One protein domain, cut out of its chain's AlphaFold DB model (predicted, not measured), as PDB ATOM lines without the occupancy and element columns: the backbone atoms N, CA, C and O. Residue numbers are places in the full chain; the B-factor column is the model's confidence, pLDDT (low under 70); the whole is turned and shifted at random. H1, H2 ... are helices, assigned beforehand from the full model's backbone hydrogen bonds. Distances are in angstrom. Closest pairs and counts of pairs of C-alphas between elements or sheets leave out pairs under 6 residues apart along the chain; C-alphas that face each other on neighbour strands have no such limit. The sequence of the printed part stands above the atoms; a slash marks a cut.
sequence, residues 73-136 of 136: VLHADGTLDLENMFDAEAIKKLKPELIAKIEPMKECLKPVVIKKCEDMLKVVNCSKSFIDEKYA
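This is residues 73 to 136 of the 136 residues of an uncharacterized protein of Callosobruchus maculatus (UniProt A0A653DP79). The chain runs back and forth in three passes: a first pass of loop with the short helices H1 and H2, a turn at H3, a second pass back along H4, and a third along H5, the longest helix. H4 and H5 make a helical hairpin, and H1 is near H4 on the first pass, while H2 and H3 form the turning end; contacts between the helices are few. The printed part has 64 residues with five named helices, in the order H1, H2, H3, H4, H5, and no named strand; its class is all helix. It is compact, with a radius of gyration of the C-alphas of 12.0 A, and its C-alphas span 32 by 25 by 17 A.

The printed part begins at Val 73, with its C-alpha at (-8.420, 39.540, -3.819), and has no named element before H1, residues 82 to 85. H2 takes residues 88 to 92, and H3 residues 96 to 99. H4, residues 102 to 109, begins with C-alpha 102 at (-0.416, 34.856, 8.958) and is 10.3 A from first to last C-alpha. H5, residues 117 to 128, is 17.7 A long and ends with C-alpha 128 at (2.947, 47.139, 10.702).

H1 and H2 meet only through their tight link. H1 is close to H4 but not clearly touching it; their closest C-alphas, those of Leu 82 and Lys 106, are 6.5 A apart. H2 and H3 are close but not clearly touching, with the closest C-alphas, of Ile 91 and Ile 99, 6.8 A apart. H3 and H4 meet only through their tight link. H4 and H5 touch, H5 with residues 123 to 127 alone; their closest C-alphas, those of Cys 108 and Cys 126, are 5.9 A apart. They run opposite ways at a tilt of 37 degrees, only just steep, and form a helical hairpin. H5 is apart from H1, H2 and H3; H1 is apart from H3, and H2 from H4. In H2 and H4 every pair of O i and N i+4 is within hydrogen-bond range, in H5 5 of 8 are, and H1 and H3 are too short for such a pair.

The two C-alphas farthest apart, those of Ala 76 and Lys 134, are 34.4 A apart. The printed part has no cut and ends at Ala 136, the chain's last residue. The links from H1 to H2, H2 to H3 and H3 to H4 are tight; the link from H4 to H5, with 7 residues, is short, and no link is long. The mean pLDDT of the printed part is 86.4, and residues 131 to 136 are under 70.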
ATOM      1  N   VAL A  73      -8.214  39.799  -5.259       91.88
ATOM      2  CA  VAL A  73      -8.420  39.540  -3.819       91.88
ATOM      3  C   VAL A  73      -9.275  40.617  -3.148       91.88
ATOM      4  O   VAL A  73      -9.390  40.640  -1.927       91.88
ATOM      5  N   LEU A  74      -9.858  41.525  -3.932       94.00
ATOM      6  CA  LEU A  74     -10.823  42.513  -3.465       94.00
ATOM      7  C   LEU A  74     -12.213  42.155  -3.997       94.00
ATOM      8  O   LEU A  74     -12.428  42.095  -5.208       94.00
ATOM      9  N   HIS A  75     -13.160  41.927  -3.094       93.94
ATOM     10  CA  HIS A  75     -14.558  41.721  -3.447       93.94
ATOM     11  C   HIS A  75     -15.237  43.045  -3.829       93.94
ATOM     12  O   HIS A  75     -14.766  44.136  -3.508       93.94
ATOM     13  N   ALA A  76     -16.391  42.960  -4.498       92.69
ATOM     14  CA  ALA A  76     -17.125  44.132  -4.987       92.69
ATOM     15  C   ALA A  76     -17.608  45.081  -3.870       92.69
ATOM     16  O   ALA A  76     -17.851  46.260  -4.121       92.69
ATOM     17  N   ASP A  77     -17.751  44.585  -2.640       94.38
ATOM     18  CA  ASP A  77     -18.104  45.387  -1.465       94.38
ATOM     19  C   ASP A  77     -16.892  46.077  -0.804       94.38
ATOM     20  O   ASP A  77     -17.063  46.904   0.102       94.38
ATOM     21  N   GLY A  78     -15.684  45.790  -1.298       94.25
ATOM     22  CA  GLY A  78     -14.408  46.291  -0.804       94.25
ATOM     23  C   GLY A  78     -13.774  45.427   0.287       94.25
ATOM     24  O   GLY A  78     -12.776  45.849   0.865       94.25
ATOM     25  N   THR A  79     -14.336  44.261   0.616       96.56
ATOM     26  CA  THR A  79     -13.715  43.319   1.561       96.56
ATOM     27  C   THR A  79     -12.609  42.501   0.893       96.56
ATOM     28  O   THR A  79     -12.589  42.330  -0.327       96.56
ATOM     29  N   LEU A  80     -11.657  42.021   1.695       94.88
ATOM     30  CA  LEU A  80     -10.520  41.235   1.221       94.88
ATOM     31  C   LEU A  80     -10.839  39.735   1.212       94.88
ATOM     32  O   LEU A  80     -11.281  39.182   2.219       94.88
ATOM     33  N   ASP A  81     -10.501  39.066   0.114       95.00
ATOM     34  CA  ASP A  81     -10.445  37.609   0.030       95.00
ATOM     35  C   ASP A  81      -9.150  37.119   0.692       95.00
ATOM     36  O   ASP A  81      -8.103  36.985   0.055       95.00
ATOM     37  N   LEU A  82      -9.198  36.905   2.007       92.75
ATOM     38  CA  LEU A  82      -8.020  36.522   2.788       92.75
ATOM     39  C   LEU A  82      -7.494  35.124   2.436       92.75
ATOM     40  O   LEU A  82      -6.303  34.864   2.610       92.75
ATOM     41  N   GLU A  83      -8.341  34.233   1.924       91.25
ATOM     42  CA  GLU A  83      -7.919  32.886   1.536       91.25
ATOM     43  C   GLU A  83      -7.140  32.912   0.223       91.25
ATOM     44  O   GLU A  83      -6.082  32.293   0.123       91.25
ATOM     45  N   ASN A  84      -7.588  33.707  -0.750       88.94
ATOM     46  CA  ASN A  84      -6.843  33.932  -1.988       88.94
ATOM     47  C   ASN A  84      -5.637  34.879  -1.783       88.94
ATOM     48  O   ASN A  84      -4.620  34.822  -2.476       88.94
ATOM     49  N   MET A  85      -5.701  35.774  -0.794       87.81
ATOM     50  CA  MET A  85      -4.569  36.627  -0.437       87.81
ATOM     51  C   MET A  85      -3.405  35.810   0.138       87.81
ATOM     52  O   MET A  85      -2.261  36.039  -0.273       87.81
ATOM     53  N   PHE A  86      -3.706  34.852   1.022       88.38
ATOM     54  CA  PHE A  86      -2.754  33.964   1.698       88.38
ATOM     55  C   PHE A  86      -2.878  32.510   1.220       88.38
ATOM     56  O   PHE A  86      -2.927  31.582   2.028       88.38
ATOM     57  N   ASP A  87      -2.918  32.310  -0.097       87.69
ATOM     58  CA  ASP A  87      -2.966  30.978  -0.692       87.69
ATOM     59  C   ASP A  87      -1.667  30.174  -0.450       87.69
ATOM     60  O   ASP A  87      -0.625  30.696  -0.035       87.69
ATOM     61  N   ALA A  88      -1.694  28.873  -0.745       85.31
ATOM     62  CA  ALA A  88      -0.547  27.994  -0.526       85.31
ATOM     63  C   ALA A  88       0.711  28.388  -1.330       85.31
ATOM     64  O   ALA A  88       1.826  28.101  -0.893       85.31
ATOM     65  N   GLU A  89       0.577  29.020  -2.499       84.88
ATOM     66  CA  GLU A  89       1.715  29.514  -3.282       84.88
ATOM     67  C   GLU A  89       2.306  30.794  -2.691       84.88
ATOM     68  O   GLU A  89       3.530  30.948  -2.662       84.88
ATOM     69  N   ALA A  90       1.459  31.696  -2.197       81.81
ATOM     70  CA  ALA A  90       1.864  32.890  -1.475       81.81
ATOM     71  C   ALA A  90       2.616  32.503  -0.197       81.81
ATOM     72  O   ALA A  90       3.717  32.999   0.033       81.81
ATOM     73  N   ILE A  91       2.089  31.544   0.571       85.81
ATOM     74  CA  ILE A  91       2.718  31.039   1.797       85.81
ATOM     75  C   ILE A  91       4.089  30.418   1.513       85.81
ATOM     76  O   ILE A  91       5.037  30.679   2.249       85.81
ATOM     77  N   LYS A  92       4.242  29.657   0.421       85.81
ATOM     78  CA  LYS A  92       5.535  29.057   0.031       85.81
ATOM     79  C   LYS A  92       6.637  30.082  -0.251       85.81
ATOM     80  O   LYS A  92       7.811  29.733  -0.171       85.81
ATOM     81  N   LYS A  93       6.274  31.316  -0.614       81.31
ATOM     82  CA  LYS A  93       7.223  32.412  -0.881       81.31
ATOM     83  C   LYS A  93       7.601  33.180   0.387       81.31
ATOM     84  O   LYS A  93       8.527  33.987   0.350       81.31
ATOM     85  N   LEU A  94       6.891  32.954   1.494       80.94
ATOM     86  CA  LEU A  94       7.166  33.605   2.767       80.94
ATOM     87  C   LEU A  94       8.265  32.875   3.530       80.94
ATOM     88  O   LEU A  94       8.405  31.653   3.478       80.94
ATOM     89  N   LYS A  95       9.032  33.649   4.296       83.38
ATOM     90  CA  LYS A  95       9.994  33.091   5.238       83.38
ATOM     91  C   LYS A  95       9.252  32.410   6.400       83.38
ATOM     92  O   LYS A  95       8.181  32.895   6.780       83.38
ATOM     93  N   PRO A  96       9.790  31.328   6.992       83.62
ATOM     94  CA  PRO A  96       9.116  30.586   8.060       83.62
ATOM     95  C   PRO A  96       8.639  31.451   9.237       83.62
ATOM     96  O   PRO A  96       7.557  31.219   9.771       83.62
ATOM     97  N   GLU A  97       9.394  32.489   9.605       82.62
ATOM     98  CA  GLU A  97       9.049  33.431  10.675       82.62
ATOM     99  C   GLU A  97       7.799  34.276  10.385       82.62
ATOM    100  O   GLU A  97       7.133  34.730  11.316       82.62
ATOM    101  N   LEU A  98       7.451  34.467   9.110       81.38
ATOM    102  CA  LEU A  98       6.244  35.183   8.697       81.38
ATOM    103  C   LEU A  98       5.023  34.263   8.656       81.38
ATOM    104  O   LEU A  98       3.912  34.738   8.870       81.38
ATOM    105  N   ILE A  99       5.211  32.954   8.449       86.06
ATOM    106  CA  ILE A  99       4.109  31.979   8.394       86.06
ATOM    107  C   ILE A  99       3.335  31.966   9.717       86.06
ATOM    108  O   ILE A  99       2.107  32.001   9.718       86.06
ATOM    109  N   ALA A 100       4.041  32.016  10.851       87.62
ATOM    110  CA  ALA A 100       3.420  32.082  12.176       87.62
ATOM    111  C   ALA A 100       2.608  33.373  12.415       87.62
ATOM    112  O   ALA A 100       1.761  33.412  13.307       87.62
ATOM    113  N   LYS A 101       2.848  34.426  11.622       88.75
ATOM    114  CA  LYS A 101       2.159  35.719  11.722       88.75
ATOM    115  C   LYS A 101       0.943  35.826  10.788       88.75
ATOM    116  O   LYS A 101       0.213  36.809  10.880       88.75
ATOM    117  N   ILE A 102       0.689  34.828   9.932       89.12
ATOM    118  CA  ILE A 102      -0.416  34.856   8.958       89.12
ATOM    119  C   ILE A 102      -1.774  34.895   9.646       89.12
ATOM    120  O   ILE A 102      -2.562  35.780   9.340       89.12
ATOM    121  N   GLU A 103      -2.054  33.980  10.573       91.19
ATOM    122  CA  GLU A 103      -3.367  33.928  11.232       91.19
ATOM    123  C   GLU A 103      -3.678  35.217  12.018       91.19
ATOM    124  O   GLU A 103      -4.730  35.813  11.785       91.19
ATOM    125  N   PRO A 104      -2.761  35.756  12.849       91.25
ATOM    126  CA  PRO A 104      -2.950  37.072  13.464       91.25
ATOM    127  C   PRO A 104      -3.190  38.207  12.455       91.25
ATOM    128  O   PRO A 104      -4.030  39.077  12.682       91.25
ATOM    129  N   MET A 105      -2.473  38.193  11.328       90.69
ATOM    130  CA  MET A 105      -2.639  39.185  10.268       90.69
ATOM    131  C   MET A 105      -3.990  39.037   9.557       90.69
ATOM    132  O   MET A 105      -4.647  40.044   9.305       90.69
ATOM    133  N   LYS A 106      -4.455  37.807   9.296       92.88
ATOM    134  CA  LYS A 106      -5.797  37.539   8.765       92.88
ATOM    135  C   LYS A 106      -6.864  38.108   9.694       92.88
ATOM    136  O   LYS A 106      -7.715  38.859   9.229       92.88
ATOM    137  N   GLU A 107      -6.800  37.819  10.996       94.25
ATOM    138  CA  GLU A 107      -7.758  38.360  11.977       94.25
ATOM    139  C   GLU A 107      -7.800  39.892  11.963       94.25
ATOM    140  O   GLU A 107      -8.872  40.495  12.001       94.25
ATOM    141  N   CYS A 108      -6.637  40.524  11.850       94.38
ATOM    142  CA  CYS A 108      -6.527  41.972  11.781       94.38
ATOM    143  C   CYS A 108      -7.074  42.563  10.460       94.38
ATOM    144  O   CYS A 108      -7.620  43.669  10.466       94.38
ATOM    145  N   LEU A 109      -6.988  41.832   9.341       94.56
ATOM    146  CA  LEU A 109      -7.492  42.263   8.031       94.56
ATOM    147  C   LEU A 109      -8.987  41.986   7.812       94.56
ATOM    148  O   LEU A 109      -9.603  42.672   7.000       94.56
ATOM    149  N   LYS A 110      -9.600  41.044   8.540       94.88
ATOM    150  CA  LYS A 110     -11.038  40.717   8.424       94.88
ATOM    151  C   LYS A 110     -11.990  41.926   8.433       94.88
ATOM    152  O   LYS A 110     -12.902  41.941   7.610       94.88
ATOM    153  N   PRO A 111     -11.847  42.932   9.322       95.44
ATOM    154  CA  PRO A 111     -12.752  44.082   9.339       95.44
ATOM    155  C   PRO A 111     -12.401  45.159   8.297       95.44
ATOM    156  O   PRO A 111     -13.076  46.190   8.232       95.44
ATOM    157  N   VAL A 112     -11.326  44.986   7.521       95.25
ATOM    158  CA  VAL A 112     -10.844  46.012   6.594       95.25
ATOM    159  C   VAL A 112     -11.705  46.040   5.336       95.25
ATOM    160  O   VAL A 112     -11.887  45.040   4.648       95.25
ATOM    161  N   VAL A 113     -12.197  47.237   5.019       96.62
ATOM    162  CA  VAL A 113     -12.926  47.538   3.784       96.62
ATOM    163  C   VAL A 113     -12.184  48.633   3.026       96.62
ATOM    164  O   VAL A 113     -11.905  49.702   3.592       96.62
ATOM    165  N   ILE A 114     -11.891  48.357   1.754       96.62
ATOM    166  CA  ILE A 114     -11.117  49.191   0.834       96.62
ATOM    167  C   ILE A 114     -12.026  49.639  -0.309       96.62
ATOM    168  O   ILE A 114     -12.394  48.853  -1.177       96.62
ATOM    169  N   LYS A 115     -12.392  50.922  -0.324       95.31
ATOM    170  CA  LYS A 115     -13.194  51.533  -1.400       95.31
ATOM    171  C   LYS A 115     -12.409  52.587  -2.162       95.31
ATOM    172  O   LYS A 115     -12.578  52.746  -3.368       95.31
ATOM    173  N   LYS A 116     -11.518  53.282  -1.466       96.56
ATOM    174  CA  LYS A 116     -10.636  54.318  -2.010       96.56
ATOM    175  C   LYS A 116      -9.190  54.043  -1.616       96.56
ATOM    176  O   LYS A 116      -8.934  53.203  -0.757       96.56
ATOM    177  N   CYS A 117      -8.249  54.722  -2.262       95.75
ATOM    178  CA  CYS A 117      -6.823  54.478  -2.053       95.75
ATOM    179  C   CYS A 117      -6.423  54.650  -0.584       95.75
ATOM    180  O   CYS A 117      -5.712  53.817  -0.045       95.75
ATOM    181  N   GLU A 118      -6.962  55.654   0.106       95.94
ATOM    182  CA  GLU A 118      -6.620  55.964   1.499       95.94
ATOM    183  C   GLU A 118      -7.028  54.853   2.474       95.94
ATOM    184  O   GLU A 118      -6.458  54.735   3.558       95.94
ATOM    185  N   ASP A 119      -7.986  53.998   2.099       96.00
ATOM    186  CA  ASP A 119      -8.352  52.844   2.921       96.00
ATOM    187  C   ASP A 119      -7.216  51.809   3.004       96.00
ATOM    188  O   ASP A 119      -7.188  51.026   3.956       96.00
ATOM    189  N   MET A 120      -6.244  51.839   2.082       94.44
ATOM    190  CA  MET A 120      -5.036  51.008   2.146       94.44
ATOM    191  C   MET A 120      -4.203  51.271   3.399       94.44
ATOM    192  O   MET A 120      -3.542  50.353   3.883       94.44
ATOM    193  N   LEU A 121      -4.298  52.461   4.004       93.31
ATOM    194  CA  LEU A 121      -3.642  52.735   5.285       93.31
ATOM    195  C   LEU A 121      -4.124  51.790   6.389       93.31
ATOM    196  O   LEU A 121      -3.364  51.474   7.299       93.31
ATOM    197  N   LYS A 122      -5.362  51.285   6.313       94.19
ATOM    198  CA  LYS A 122      -5.868  50.280   7.262       94.19
ATOM    199  C   LYS A 122      -5.104  48.962   7.121       94.19
ATOM    200  O   LYS A 122      -4.744  48.364   8.129       94.19
ATOM    201  N   VAL A 123      -4.807  48.548   5.886       91.81
ATOM    202  CA  VAL A 123      -3.999  47.353   5.583       91.81
ATOM    203  C   VAL A 123      -2.560  47.542   6.052       91.81
ATOM    204  O   VAL A 123      -2.004  46.652   6.697       91.81
ATOM    205  N   VAL A 124      -1.970  48.710   5.780       88.75
ATOM    206  CA  VAL A 124      -0.609  49.055   6.218       88.75
ATOM    207  C   VAL A 124      -0.523  49.037   7.742       88.75
ATOM    208  O   VAL A 124       0.326  48.355   8.305       88.75
ATOM    209  N   ASN A 125      -1.440  49.722   8.426       89.88
ATOM    210  CA  ASN A 125      -1.467  49.778   9.886       89.88
ATOM    211  C   ASN A 125      -1.695  48.405  10.516       89.88
ATOM    212  O   ASN A 125      -1.094  48.104  11.542       89.88
ATOM    213  N   CYS A 126      -2.505  47.564   9.878       90.00
ATOM    214  CA  CYS A 126      -2.667  46.182  10.288       90.00
ATOM    215  C   CYS A 126      -1.359  45.387  10.146       90.00
ATOM    216  O   CYS A 126      -0.943  44.690  11.066       90.00
ATOM    217  N   SER A 127      -0.667  45.542   9.016       83.62
ATOM    218  CA  SER A 127       0.563  44.808   8.697       83.62
ATOM    219  C   SER A 127       1.789  45.274   9.494       83.62
ATOM    220  O   SER A 127       2.696  44.473   9.725       83.62
ATOM    221  N   LYS A 128       1.821  46.534   9.956       82.81
ATOM    222  CA  LYS A 128       2.947  47.139  10.702       82.81
ATOM    223  C   LYS A 128       3.357  46.336  11.940       82.81
ATOM    224  O   LYS A 128       4.534  46.273  12.260       82.81
ATOM    225  N   SER A 129       2.411  45.698  12.630       72.75
ATOM    226  CA  SER A 129       2.711  44.881  13.818       72.75
ATOM    227  C   SER A 129       3.242  43.479  13.493       72.75
ATOM    228  O   SER A 129       3.678  42.765  14.396       72.75
ATOM    229  N   PHE A 130       3.210  43.071  12.222       75.50
ATOM    230  CA  PHE A 130       3.599  41.730  11.781       75.50
ATOM    231  C   PHE A 130       4.856  41.734  10.902       75.50
ATOM    232  O   PHE A 130       5.614  40.763  10.909       75.50
ATOM    233  N   ILE A 131       5.122  42.829  10.194       68.06
ATOM    234  CA  ILE A 131       6.324  43.004   9.381       68.06
ATOM    235  C   ILE A 131       7.352  43.767  10.222       68.06
ATOM    236  O   ILE A 131       7.179  44.949  10.492       68.06
ATOM    237  N   ASP A 132       8.407  43.081  10.674       57.25
ATOM    238  CA  ASP A 132       9.534  43.745  11.342       57.25
ATOM    239  C   ASP A 132      10.235  44.691  10.352       57.25
ATOM    240  O   ASP A 132      10.507  44.288   9.220       57.25
ATOM    241  N   GLU A 133      10.601  45.905  10.791       51.09
ATOM    242  CA  GLU A 133      11.270  46.952   9.979       51.09
ATOM    243  C   GLU A 133      12.550  46.475   9.270       51.09
ATOM    244  O   GLU A 133      13.016  47.097   8.324       51.09
ATOM    245  N   LYS A 134      13.124  45.340   9.684       45.66
ATOM    246  CA  LYS A 134      14.282  44.719   9.026       45.66
ATOM    247  C   LYS A 134      13.950  44.097   7.655       45.66
ATOM    248  O   LYS A 134      14.869  43.717   6.928       45.66
ATOM    249  N   TYR A 135      12.668  43.936   7.327       43.91
ATOM    250  CA  TYR A 135      12.187  43.295   6.097       43.91
ATOM    251  C   TYR A 135      11.199  44.160   5.288       43.91
ATOM    252  O   TYR A 135      10.631  43.647   4.322       43.91
ATOM    253  N   ALA A 136      10.999  45.424   5.681       43.91
ATOM    254  CA  ALA A 136      10.339  46.468   4.889       43.91
ATOM    255  C   ALA A 136      11.398  47.294   4.136       43.91
ATOM    256  O   ALA A 136      11.135  47.689   2.976       43.91
TER     257      ALA A 136